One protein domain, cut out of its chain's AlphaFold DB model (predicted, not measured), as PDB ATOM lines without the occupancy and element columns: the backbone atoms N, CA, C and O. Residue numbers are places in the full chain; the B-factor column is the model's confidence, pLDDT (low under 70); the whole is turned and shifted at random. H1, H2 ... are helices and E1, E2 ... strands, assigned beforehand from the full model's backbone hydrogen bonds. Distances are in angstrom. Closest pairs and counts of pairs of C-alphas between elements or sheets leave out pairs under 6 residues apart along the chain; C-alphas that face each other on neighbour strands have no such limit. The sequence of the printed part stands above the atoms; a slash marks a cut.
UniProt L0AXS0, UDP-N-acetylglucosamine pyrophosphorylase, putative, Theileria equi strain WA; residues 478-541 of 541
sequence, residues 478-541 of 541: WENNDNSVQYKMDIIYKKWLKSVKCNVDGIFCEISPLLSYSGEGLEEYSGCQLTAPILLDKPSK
ATOM      1  N   TRP A 478      -5.985 -65.294  22.836       86.50
ATOM      2  CA  TRP A 478      -5.649 -64.288  21.817       86.50
ATOM      3  C   TRP A 478      -4.320 -64.543  21.089       86.50
ATOM      4  O   TRP A 478      -4.047 -63.889  20.082       86.50
ATOM      5  N   GLU A 479      -3.493 -65.468  21.580       86.56
ATOM      6  CA  GLU A 479      -2.251 -65.877  20.918       86.56
ATOM      7  C   GLU A 479      -2.536 -66.817  19.735       86.56
ATOM      8  O   GLU A 479      -1.820 -66.770  18.736       86.56
ATOM      9  N   ASN A 480      -3.603 -67.627  19.815       89.12
ATOM     10  CA  ASN A 480      -3.920 -68.677  18.836       89.12
ATOM     11  C   ASN A 480      -5.326 -68.563  18.200       89.12
ATOM     12  O   ASN A 480      -5.703 -69.411  17.385       89.12
ATOM     13  N   ASN A 481      -6.122 -67.551  18.565       89.81
ATOM     14  CA  ASN A 481      -7.489 -67.338  18.077       89.81
ATOM     15  C   ASN A 481      -7.752 -65.852  17.758       89.81
ATOM     16  O   ASN A 481      -7.949 -65.026  18.655       89.81
ATOM     17  N   ASP A 482      -7.821 -65.524  16.466       88.88
ATOM     18  CA  ASP A 482      -8.151 -64.194  15.927       88.88
ATOM     19  C   ASP A 482      -9.637 -63.809  16.092       88.88
ATOM     20  O   ASP A 482     -10.003 -62.639  16.009       88.88
ATOM     21  N   ASN A 483     -10.492 -64.781  16.415       90.19
ATOM     22  CA  ASN A 483     -11.901 -64.617  16.778       90.19
ATOM     23  C   ASN A 483     -12.120 -64.687  18.310       90.19
ATOM     24  O   ASN A 483     -13.256 -64.837  18.778       90.19
ATOM     25  N   SER A 484     -11.049 -64.587  19.107       93.81
ATOM     26  CA  SER A 484     -11.139 -64.501  20.570       93.81
ATOM     27  C   SER A 484     -11.841 -63.221  21.031       93.81
ATOM     28  O   SER A 484     -11.960 -62.227  20.307       93.81
ATOM     29  N   VAL A 485     -12.316 -63.235  22.277       94.69
ATOM     30  CA  VAL A 485     -12.999 -62.093  22.900       94.69
ATOM     31  C   VAL A 485     -12.150 -60.816  22.849       94.69
ATOM     32  O   VAL A 485     -12.690 -59.735  22.623       94.69
ATOM     33  N   GLN A 486     -10.828 -60.930  22.988       94.38
ATOM     34  CA  GLN A 486      -9.887 -59.810  22.955       94.38
ATOM     35  C   GLN A 486      -9.879 -59.093  21.604       94.38
ATOM     36  O   GLN A 486      -9.950 -57.866  21.578       94.38
ATOM     37  N   TYR A 487      -9.852 -59.833  20.491       95.38
ATOM     38  CA  TYR A 487      -9.926 -59.230  19.156       95.38
ATOM     39  C   TYR A 487     -11.280 -58.561  18.903       95.38
ATOM     40  O   TYR A 487     -11.333 -57.475  18.331       95.38
ATOM     41  N   LYS A 488     -12.381 -59.138  19.399       95.88
ATOM     42  CA  LYS A 488     -13.712 -58.507  19.308       95.88
ATOM     43  C   LYS A 488     -13.782 -57.192  20.082       95.88
ATOM     44  O   LYS A 488     -14.319 -56.208  19.579       95.88
ATOM     45  N   MET A 489     -13.200 -57.158  21.278       95.69
ATOM     46  CA  MET A 489     -13.081 -55.935  22.070       95.69
ATOM     47  C   MET A 489     -12.194 -54.890  21.370       95.69
ATOM     48  O   MET A 489     -12.621 -53.747  21.223       95.69
ATOM     49  N   ASP A 490     -11.023 -55.279  20.853       95.56
ATOM     50  CA  ASP A 490     -10.120 -54.417  20.068       95.56
ATOM     51  C   ASP A 490     -10.827 -53.768  18.860       95.56
ATOM     52  O   ASP A 490     -10.717 -52.556  18.660       95.56
ATOM     53  N   ILE A 491     -11.616 -54.542  18.105       95.75
ATOM     54  CA  ILE A 491     -12.412 -54.052  16.967       95.75
ATOM     55  C   ILE A 491     -13.411 -52.970  17.409       95.75
ATOM     56  O   ILE A 491     -13.502 -51.923  16.763       95.75
ATOM     57  N   ILE A 492     -14.133 -53.181  18.514       96.00
ATOM     58  CA  ILE A 492     -15.107 -52.211  19.045       96.00
ATOM     59  C   ILE A 492     -14.412 -50.936  19.524       96.00
ATOM     60  O   ILE A 492     -14.833 -49.834  19.180       96.00
ATOM     61  N   TYR A 493     -13.319 -51.060  20.272       96.38
ATOM     62  CA  TYR A 493     -12.591 -49.901  20.784       96.38
ATOM     63  C   TYR A 493     -11.975 -49.060  19.658       96.38
ATOM     64  O   TYR A 493     -12.035 -47.829  19.688       96.38
ATOM     65  N   LYS A 494     -11.475 -49.705  18.597       96.50
ATOM     66  CA  LYS A 494     -11.058 -49.028  17.360       96.50
ATOM     67  C   LYS A 494     -12.230 -48.394  16.611       96.50
ATOM     68  O   LYS A 494     -12.071 -47.296  16.083       96.50
ATOM     69  N   LYS A 495     -13.408 -49.031  16.573       96.25
ATOM     70  CA  LYS A 495     -14.644 -48.460  15.996       96.25
ATOM     71  C   LYS A 495     -15.053 -47.174  16.727       96.25
ATOM     72  O   LYS A 495     -15.405 -46.204  16.060       96.25
ATOM     73  N   TRP A 496     -14.951 -47.142  18.058       96.88
ATOM     74  CA  TRP A 496     -15.216 -45.946  18.869       96.88
ATOM     75  C   TRP A 496     -14.193 -44.833  18.610       96.88
ATOM     76  O   TRP A 496     -14.576 -43.724  18.262       96.88
ATOM     77  N   LEU A 497     -12.890 -45.121  18.666       97.00
ATOM     78  CA  LEU A 497     -11.859 -44.114  18.367       97.00
ATOM     79  C   LEU A 497     -11.968 -43.575  16.929       97.00
ATOM     80  O   LEU A 497     -11.832 -42.375  16.692       97.00
ATOM     81  N   LYS A 498     -12.323 -44.428  15.965       96.69
ATOM     82  CA  LYS A 498     -12.559 -44.010  14.580       96.69
ATOM     83  C   LYS A 498     -13.768 -43.077  14.428       96.69
ATOM     84  O   LYS A 498     -13.738 -42.223  13.541       96.69
ATOM     85  N   SER A 499     -14.807 -43.190  15.265       95.81
ATOM     86  CA  SER A 499     -15.980 -42.299  15.192       95.81
ATOM     87  C   SER A 499     -15.623 -40.849  15.546       95.81
ATOM     88  O   SER A 499     -16.103 -39.923  14.892       95.81
ATOM     89  N   VAL A 500     -14.679 -40.652  16.475       96.69
ATOM     90  CA  VAL A 500     -14.096 -39.343  16.823       96.69
ATOM     91  C   VAL A 500     -12.915 -38.939  15.929       96.69
ATOM     92  O   VAL A 500     -12.252 -37.948  16.204       96.69
ATOM     93  N   LYS A 501     -12.656 -39.650  14.819       97.25
ATOM     94  CA  LYS A 501     -11.532 -39.407  13.884       97.25
ATOM     95  C   LYS A 501     -10.137 -39.625  14.498       97.25
ATOM     96  O   LYS A 501      -9.168 -39.029  14.030       97.25
ATOM     97  N   CYS A 502     -10.020 -40.466  15.523       96.75
ATOM     98  CA  CYS A 502      -8.739 -41.011  15.964       96.75
ATOM     99  C   CYS A 502      -8.400 -42.256  15.131       96.75
ATOM    100  O   CYS A 502      -9.235 -43.145  14.950       96.75
ATOM    101  N   ASN A 503      -7.162 -42.351  14.659       94.88
ATOM    102  CA  ASN A 503      -6.639 -43.546  14.001       94.88
ATOM    103  C   ASN A 503      -5.850 -44.400  15.002       94.88
ATOM    104  O   ASN A 503      -5.192 -43.863  15.896       94.88
ATOM    105  N   VAL A 504      -5.890 -45.724  14.835       95.81
ATOM    106  CA  VAL A 504      -5.165 -46.676  15.689       95.81
ATOM    107  C   VAL A 504      -4.515 -47.756  14.827       95.81
ATOM    108  O   VAL A 504      -5.218 -48.542  14.191       95.81
ATOM    109  N   ASP A 505      -3.187 -47.816  14.853       94.19
ATOM    110  CA  ASP A 505      -2.387 -48.856  14.201       94.19
ATOM    111  C   ASP A 505      -2.056 -49.994  15.183       94.19
ATOM    112  O   ASP A 505      -1.978 -49.779  16.392       94.19
ATOM    113  N   GLY A 506      -1.810 -51.207  14.677       92.19
ATOM    114  CA  GLY A 506      -1.467 -52.379  15.500       92.19
ATOM    115  C   GLY A 506      -2.682 -53.118  16.082       92.19
ATOM    116  O   GLY A 506      -3.807 -52.952  15.610       92.19
ATOM    117  N   ILE A 507      -2.462 -53.964  17.094       89.19
ATOM    118  CA  ILE A 507      -3.492 -54.780  17.770       89.19
ATOM    119  C   ILE A 507      -3.471 -54.580  19.290       89.19
ATOM    120  O   ILE A 507      -2.446 -54.201  19.853       89.19
ATOM    121  N   PHE A 508      -4.605 -54.859  19.933       89.25
ATOM    122  CA  PHE A 508      -4.871 -54.657  21.361       89.25
ATOM    123  C   PHE A 508      -4.930 -53.180  21.768       89.25
ATOM    124  O   PHE A 508      -4.186 -52.691  22.620       89.25
ATOM    125  N   CYS A 509      -5.881 -52.476  21.160       94.19
ATOM    126  CA  CYS A 509      -6.529 -51.327  21.772       94.19
ATOM    127  C   CYS A 509      -7.440 -51.796  22.918       94.19
ATOM    128  O   CYS A 509      -8.254 -52.695  22.721       94.19
ATOM    129  N   GLU A 510      -7.331 -51.184  24.096       95.25
ATOM    130  CA  GLU A 510      -8.229 -51.397  25.232       95.25
ATOM    131  C   GLU A 510      -8.738 -50.049  25.756       95.25
ATOM    132  O   GLU A 510      -7.950 -49.208  26.190       95.25
ATOM    133  N   ILE A 511     -10.061 -49.854  25.759       96.44
ATOM    134  CA  ILE A 511     -10.701 -48.709  26.419       96.44
ATOM    135  C   ILE A 511     -11.377 -49.207  27.693       96.44
ATOM    136  O   ILE A 511     -12.252 -50.078  27.683       96.44
ATOM    137  N   SER A 512     -10.952 -48.641  28.813       95.94
ATOM    138  CA  SER A 512     -11.518 -48.913  30.125       95.94
ATOM    139  C   SER A 512     -12.990 -48.483  30.170       95.94
ATOM    140  O   SER A 512     -13.279 -47.354  29.773       95.94
ATOM    141  N   PRO A 513     -13.917 -49.287  30.727       95.62
ATOM    142  CA  PRO A 513     -15.267 -48.805  31.035       95.62
ATOM    143  C   PRO A 513     -15.248 -47.604  31.998       95.62
ATOM    144  O   PRO A 513     -16.047 -46.687  31.856       95.62
ATOM    145  N   LEU A 514     -14.234 -47.565  32.879       94.38
ATOM    146  CA  LEU A 514     -13.544 -46.364  33.388       94.38
ATOM    147  C   LEU A 514     -13.792 -45.071  32.594       94.38
ATOM    148  O   LEU A 514     -14.326 -44.098  33.121       94.38
ATOM    149  N   LEU A 515     -13.380 -45.061  31.329       95.31
ATOM    150  CA  LEU A 515     -13.338 -43.898  30.448       95.31
ATOM    151  C   LEU A 515     -14.610 -43.753  29.602       95.31
ATOM    152  O   LEU A 515     -15.136 -42.649  29.507       95.31
ATOM    153  N   SER A 516     -15.118 -44.853  29.039       96.94
ATOM    154  CA  SER A 516     -16.253 -44.844  28.109       96.94
ATOM    155  C   SER A 516     -17.085 -46.127  28.210       96.94
ATOM    156  O   SER A 516     -16.539 -47.232  28.204       96.94
ATOM    157  N   TYR A 517     -18.411 -45.996  28.295       97.25
ATOM    158  CA  TYR A 517     -19.355 -47.118  28.343       97.25
ATOM    159  C   TYR A 517     -19.631 -47.708  26.957       97.25
ATOM    160  O   TYR A 517     -19.730 -48.929  26.804       97.25
ATOM    161  N   SER A 518     -19.780 -46.831  25.964       95.50
ATOM    162  CA  SER A 518     -20.317 -47.134  24.633       95.50
ATOM    163  C   SER A 518     -19.653 -46.360  23.485       95.50
ATOM    164  O   SER A 518     -20.122 -46.442  22.349       95.50
ATOM    165  N   GLY A 519     -18.560 -45.642  23.758       95.44
ATOM    166  CA  GLY A 519     -17.820 -44.815  22.798       95.44
ATOM    167  C   GLY A 519     -17.944 -43.308  23.037       95.44
ATOM    168  O   GLY A 519     -17.285 -42.536  22.347       95.44
ATOM    169  N   GLU A 520     -18.750 -42.880  24.010       94.50
ATOM    170  CA  GLU A 520     -18.870 -41.481  24.431       94.50
ATOM    171  C   GLU A 520     -17.644 -40.995  25.225       94.50
ATOM    172  O   GLU A 520     -16.995 -41.797  25.901       94.50
ATOM    173  N   GLY A 521     -17.350 -39.690  25.198       93.38
ATOM    174  CA  GLY A 521     -16.282 -39.097  26.015       93.38
ATOM    175  C   GLY A 521     -14.867 -39.313  25.468       93.38
ATOM    176  O   GLY A 521     -13.904 -39.247  26.229       93.38
ATOM    177  N   LEU A 522     -14.735 -39.612  24.173       95.81
ATOM    178  CA  LEU A 522     -13.462 -39.863  23.485       95.81
ATOM    179  C   LEU A 522     -13.014 -38.685  22.599       95.81
ATOM    180  O   LEU A 522     -12.023 -38.788  21.878       95.81
ATOM    181  N   GLU A 523     -13.725 -37.557  22.632       95.06
ATOM    182  CA  GLU A 523     -13.522 -36.415  21.735       95.06
ATOM    183  C   GLU A 523     -12.128 -35.778  21.881       95.06
ATOM    184  O   GLU A 523     -11.621 -35.180  20.932       95.06
ATOM    185  N   GLU A 524     -11.469 -35.948  23.034       93.94
ATOM    186  CA  GLU A 524     -10.089 -35.493  23.258       93.94
ATOM    187  C   GLU A 524      -9.051 -36.184  22.355       93.94
ATOM    188  O   GLU A 524      -8.000 -35.605  22.087       93.94
ATOM    189  N   TYR A 525      -9.363 -37.377  21.832       94.81
ATOM    190  CA  TYR A 525      -8.515 -38.117  20.892       94.81
ATOM    191  C   TYR A 525      -8.759 -37.720  19.424       94.81
ATOM    192  O   TYR A 525      -8.191 -38.320  18.509       94.81
ATOM    193  N   SER A 526      -9.611 -36.724  19.156       96.25
ATOM    194  CA  SER A 526      -9.966 -36.320  17.792       96.25
ATOM    195  C   SER A 526      -8.753 -35.864  16.977       96.25
ATOM    196  O   SER A 526      -8.138 -34.837  17.267       96.25
ATOM    197  N   GLY A 527      -8.459 -36.587  15.892       94.06
ATOM    198  CA  GLY A 527      -7.307 -36.336  15.021       94.06
ATOM    199  C   GLY A 527      -5.985 -36.925  15.525       94.06
ATOM    200  O   GLY A 527      -4.952 -36.697  14.897       94.06
ATOM    201  N   CYS A 528      -5.987 -37.684  16.625       95.38
ATOM    202  CA  CYS A 528      -4.807 -38.411  17.084       95.38
ATOM    203  C   CYS A 528      -4.486 -39.621  16.189       95.38
ATOM    204  O   CYS A 528      -5.367 -40.242  15.588       95.38
ATOM    205  N   GLN A 529      -3.204 -39.985  16.160       96.12
ATOM    206  CA  GLN A 529      -2.703 -41.258  15.647       96.12
ATOM    207  C   GLN A 529      -2.113 -42.023  16.837       96.12
ATOM    208  O   GLN A 529      -1.196 -41.522  17.488       96.12
ATOM    209  N   LEU A 530      -2.645 -43.205  17.137       95.12
ATOM    210  CA  LEU A 530      -2.181 -44.065  18.226       95.12
ATOM    211  C   LEU A 530      -1.584 -45.359  17.660       95.12
ATOM    212  O   LEU A 530      -2.034 -45.860  16.631       95.12
ATOM    213  N   THR A 531      -0.596 -45.932  18.346       94.81
ATOM    214  CA  THR A 531       0.010 -47.225  17.984       94.81
ATOM    215  C   THR A 531      -0.138 -48.189  19.152       94.81
ATOM    216  O   THR A 531       0.321 -47.899  20.253       94.81
ATOM    217  N   ALA A 532      -0.806 -49.313  18.911       89.75
ATOM    218  CA  ALA A 532      -1.107 -50.333  19.906       89.75
ATOM    219  C   ALA A 532       0.117 -51.239  20.211       89.75
ATOM    220  O   ALA A 532       1.010 -51.349  19.365       89.75
ATOM    221  N   PRO A 533       0.183 -51.901  21.386       92.31
ATOM    222  CA  PRO A 533      -0.864 -52.011  22.408       92.31
ATOM    223  C   PRO A 533      -1.117 -50.696  23.158       92.31
ATOM    224  O   PRO A 533      -0.179 -50.022  23.575       92.31
ATOM    225  N   ILE A 534      -2.393 -50.338  23.346       92.31
ATOM    226  CA  ILE A 534      -2.802 -49.163  24.138       92.31
ATOM    227  C   ILE A 534      -3.841 -49.534  25.190       92.31
ATOM    228  O   ILE A 534      -4.727 -50.355  24.955       92.31
ATOM    229  N   LEU A 535      -3.750 -48.874  26.342       94.31
ATOM    230  CA  LEU A 535      -4.761 -48.881  27.391       94.31
ATOM    231  C   LEU A 535      -5.161 -47.431  27.670       94.31
ATOM    232  O   LEU A 535      -4.336 -46.646  28.128       94.31
ATOM    233  N   LEU A 536      -6.419 -47.090  27.400       94.19
ATOM    234  CA  LEU A 536      -7.004 -45.793  27.735       94.19
ATOM    235  C   LEU A 536      -7.870 -45.978  28.988       94.19
ATOM    236  O   LEU A 536      -9.001 -46.469  28.907       94.19
ATOM    237  N   ASP A 537      -7.309 -45.676  30.166       87.88
ATOM    238  CA  ASP A 537      -7.951 -45.921  31.467       87.88
ATOM    239  C   ASP A 537      -8.525 -44.679  32.162       87.88
ATOM    240  O   ASP A 537      -9.425 -44.813  32.998       87.88
ATOM    241  N   LYS A 538      -8.039 -43.495  31.780       75.94
ATOM    242  CA  LYS A 538      -8.395 -42.166  32.293       75.94
ATOM    243  C   LYS A 538      -8.316 -41.141  31.151       75.94
ATOM    244  O   LYS A 538      -7.647 -41.428  30.156       75.94
ATOM    245  N   PRO A 539      -8.940 -39.957  31.298       62.09
ATOM    246  CA  PRO A 539      -8.701 -38.836  30.396       62.09
ATOM    247  C   PRO A 539      -7.217 -38.462  30.335       62.09
ATOM    248  O   PRO A 539      -6.468 -38.719  31.283       62.09
ATOM    249  N   SER A 540      -6.780 -37.820  29.253       56.66
ATOM    250  CA  SER A 540      -5.356 -37.500  29.041       56.66
ATOM    251  C   SER A 540      -4.824 -36.367  29.936       56.66
ATOM    252  O   SER A 540      -3.649 -36.006  29.818       56.66
ATOM    253  N   LYS A 541      -5.681 -35.747  30.760       42.53
ATOM    254  CA  LYS A 541      -5.419 -34.541  31.566       42.53
ATOM    255  C   LYS A 541      -6.176 -34.563  32.891       42.53
ATOM    256  O   LYS A 541      -7.359 -34.964  32.872       42.53
TER     257      LYS A 541
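AT A GLANCE: This is residues 478 to 541 of the 541 residues of the protein "UDP-N-acetylglucosamine pyrophosphorylase, putative" of Theileria equi strain WA (UniProt L0AXS0). One helix, H1, packs on two small pairs of parallel strands, E1 with E3 and E2 with E4, while the unnamed stretch 512 to 528 loops round the helix's last end. Residues 479 to 485 stick out at its first end. The 64 printed residues run H1, E1, E2, E3, E4; the class is mixed, with under half of the residues in named elements. The whole is compact, radius of gyration of the C-alphas 11.3 A, yet elongated, spanning 36 by 21 by 18 A.

IN THESE COORDINATES: Find C-alpha 485 at (-12.999, -62.093, 22.900); from there H1, residues 485 to 499, runs 21.4 A. Next come E1, 503 to 505, E2, 509 to 511, E3, 529 to 531, and E4, 534 to 536, ending at (-7.004, -45.793, 27.735).

HOW THE PARTS SIT: Look at Asp 490 and Cys 509, the closest C-alphas of H1 and E2, 5.0 A apart. Those of H1 and E1 are Lys 494 and Val 504, 6.6 A. H1 is apart from E3 and E4. E1 and E3 are parallel at 23 degrees, N 505 to O 530 2.9 A; E2 and E4 are parallel at 11 degrees, N 510 to O 534 2.9 A. In H1 every O i to N i+4 pair is within hydrogen-bond range.

THE WHOLE: The C-alphas farthest apart, Asn 480 and Lys 541, are 36.5 A apart. The printed part has no cut; the link E2 to E3 is long. At residues 539 to 541 you find pLDDT under 70.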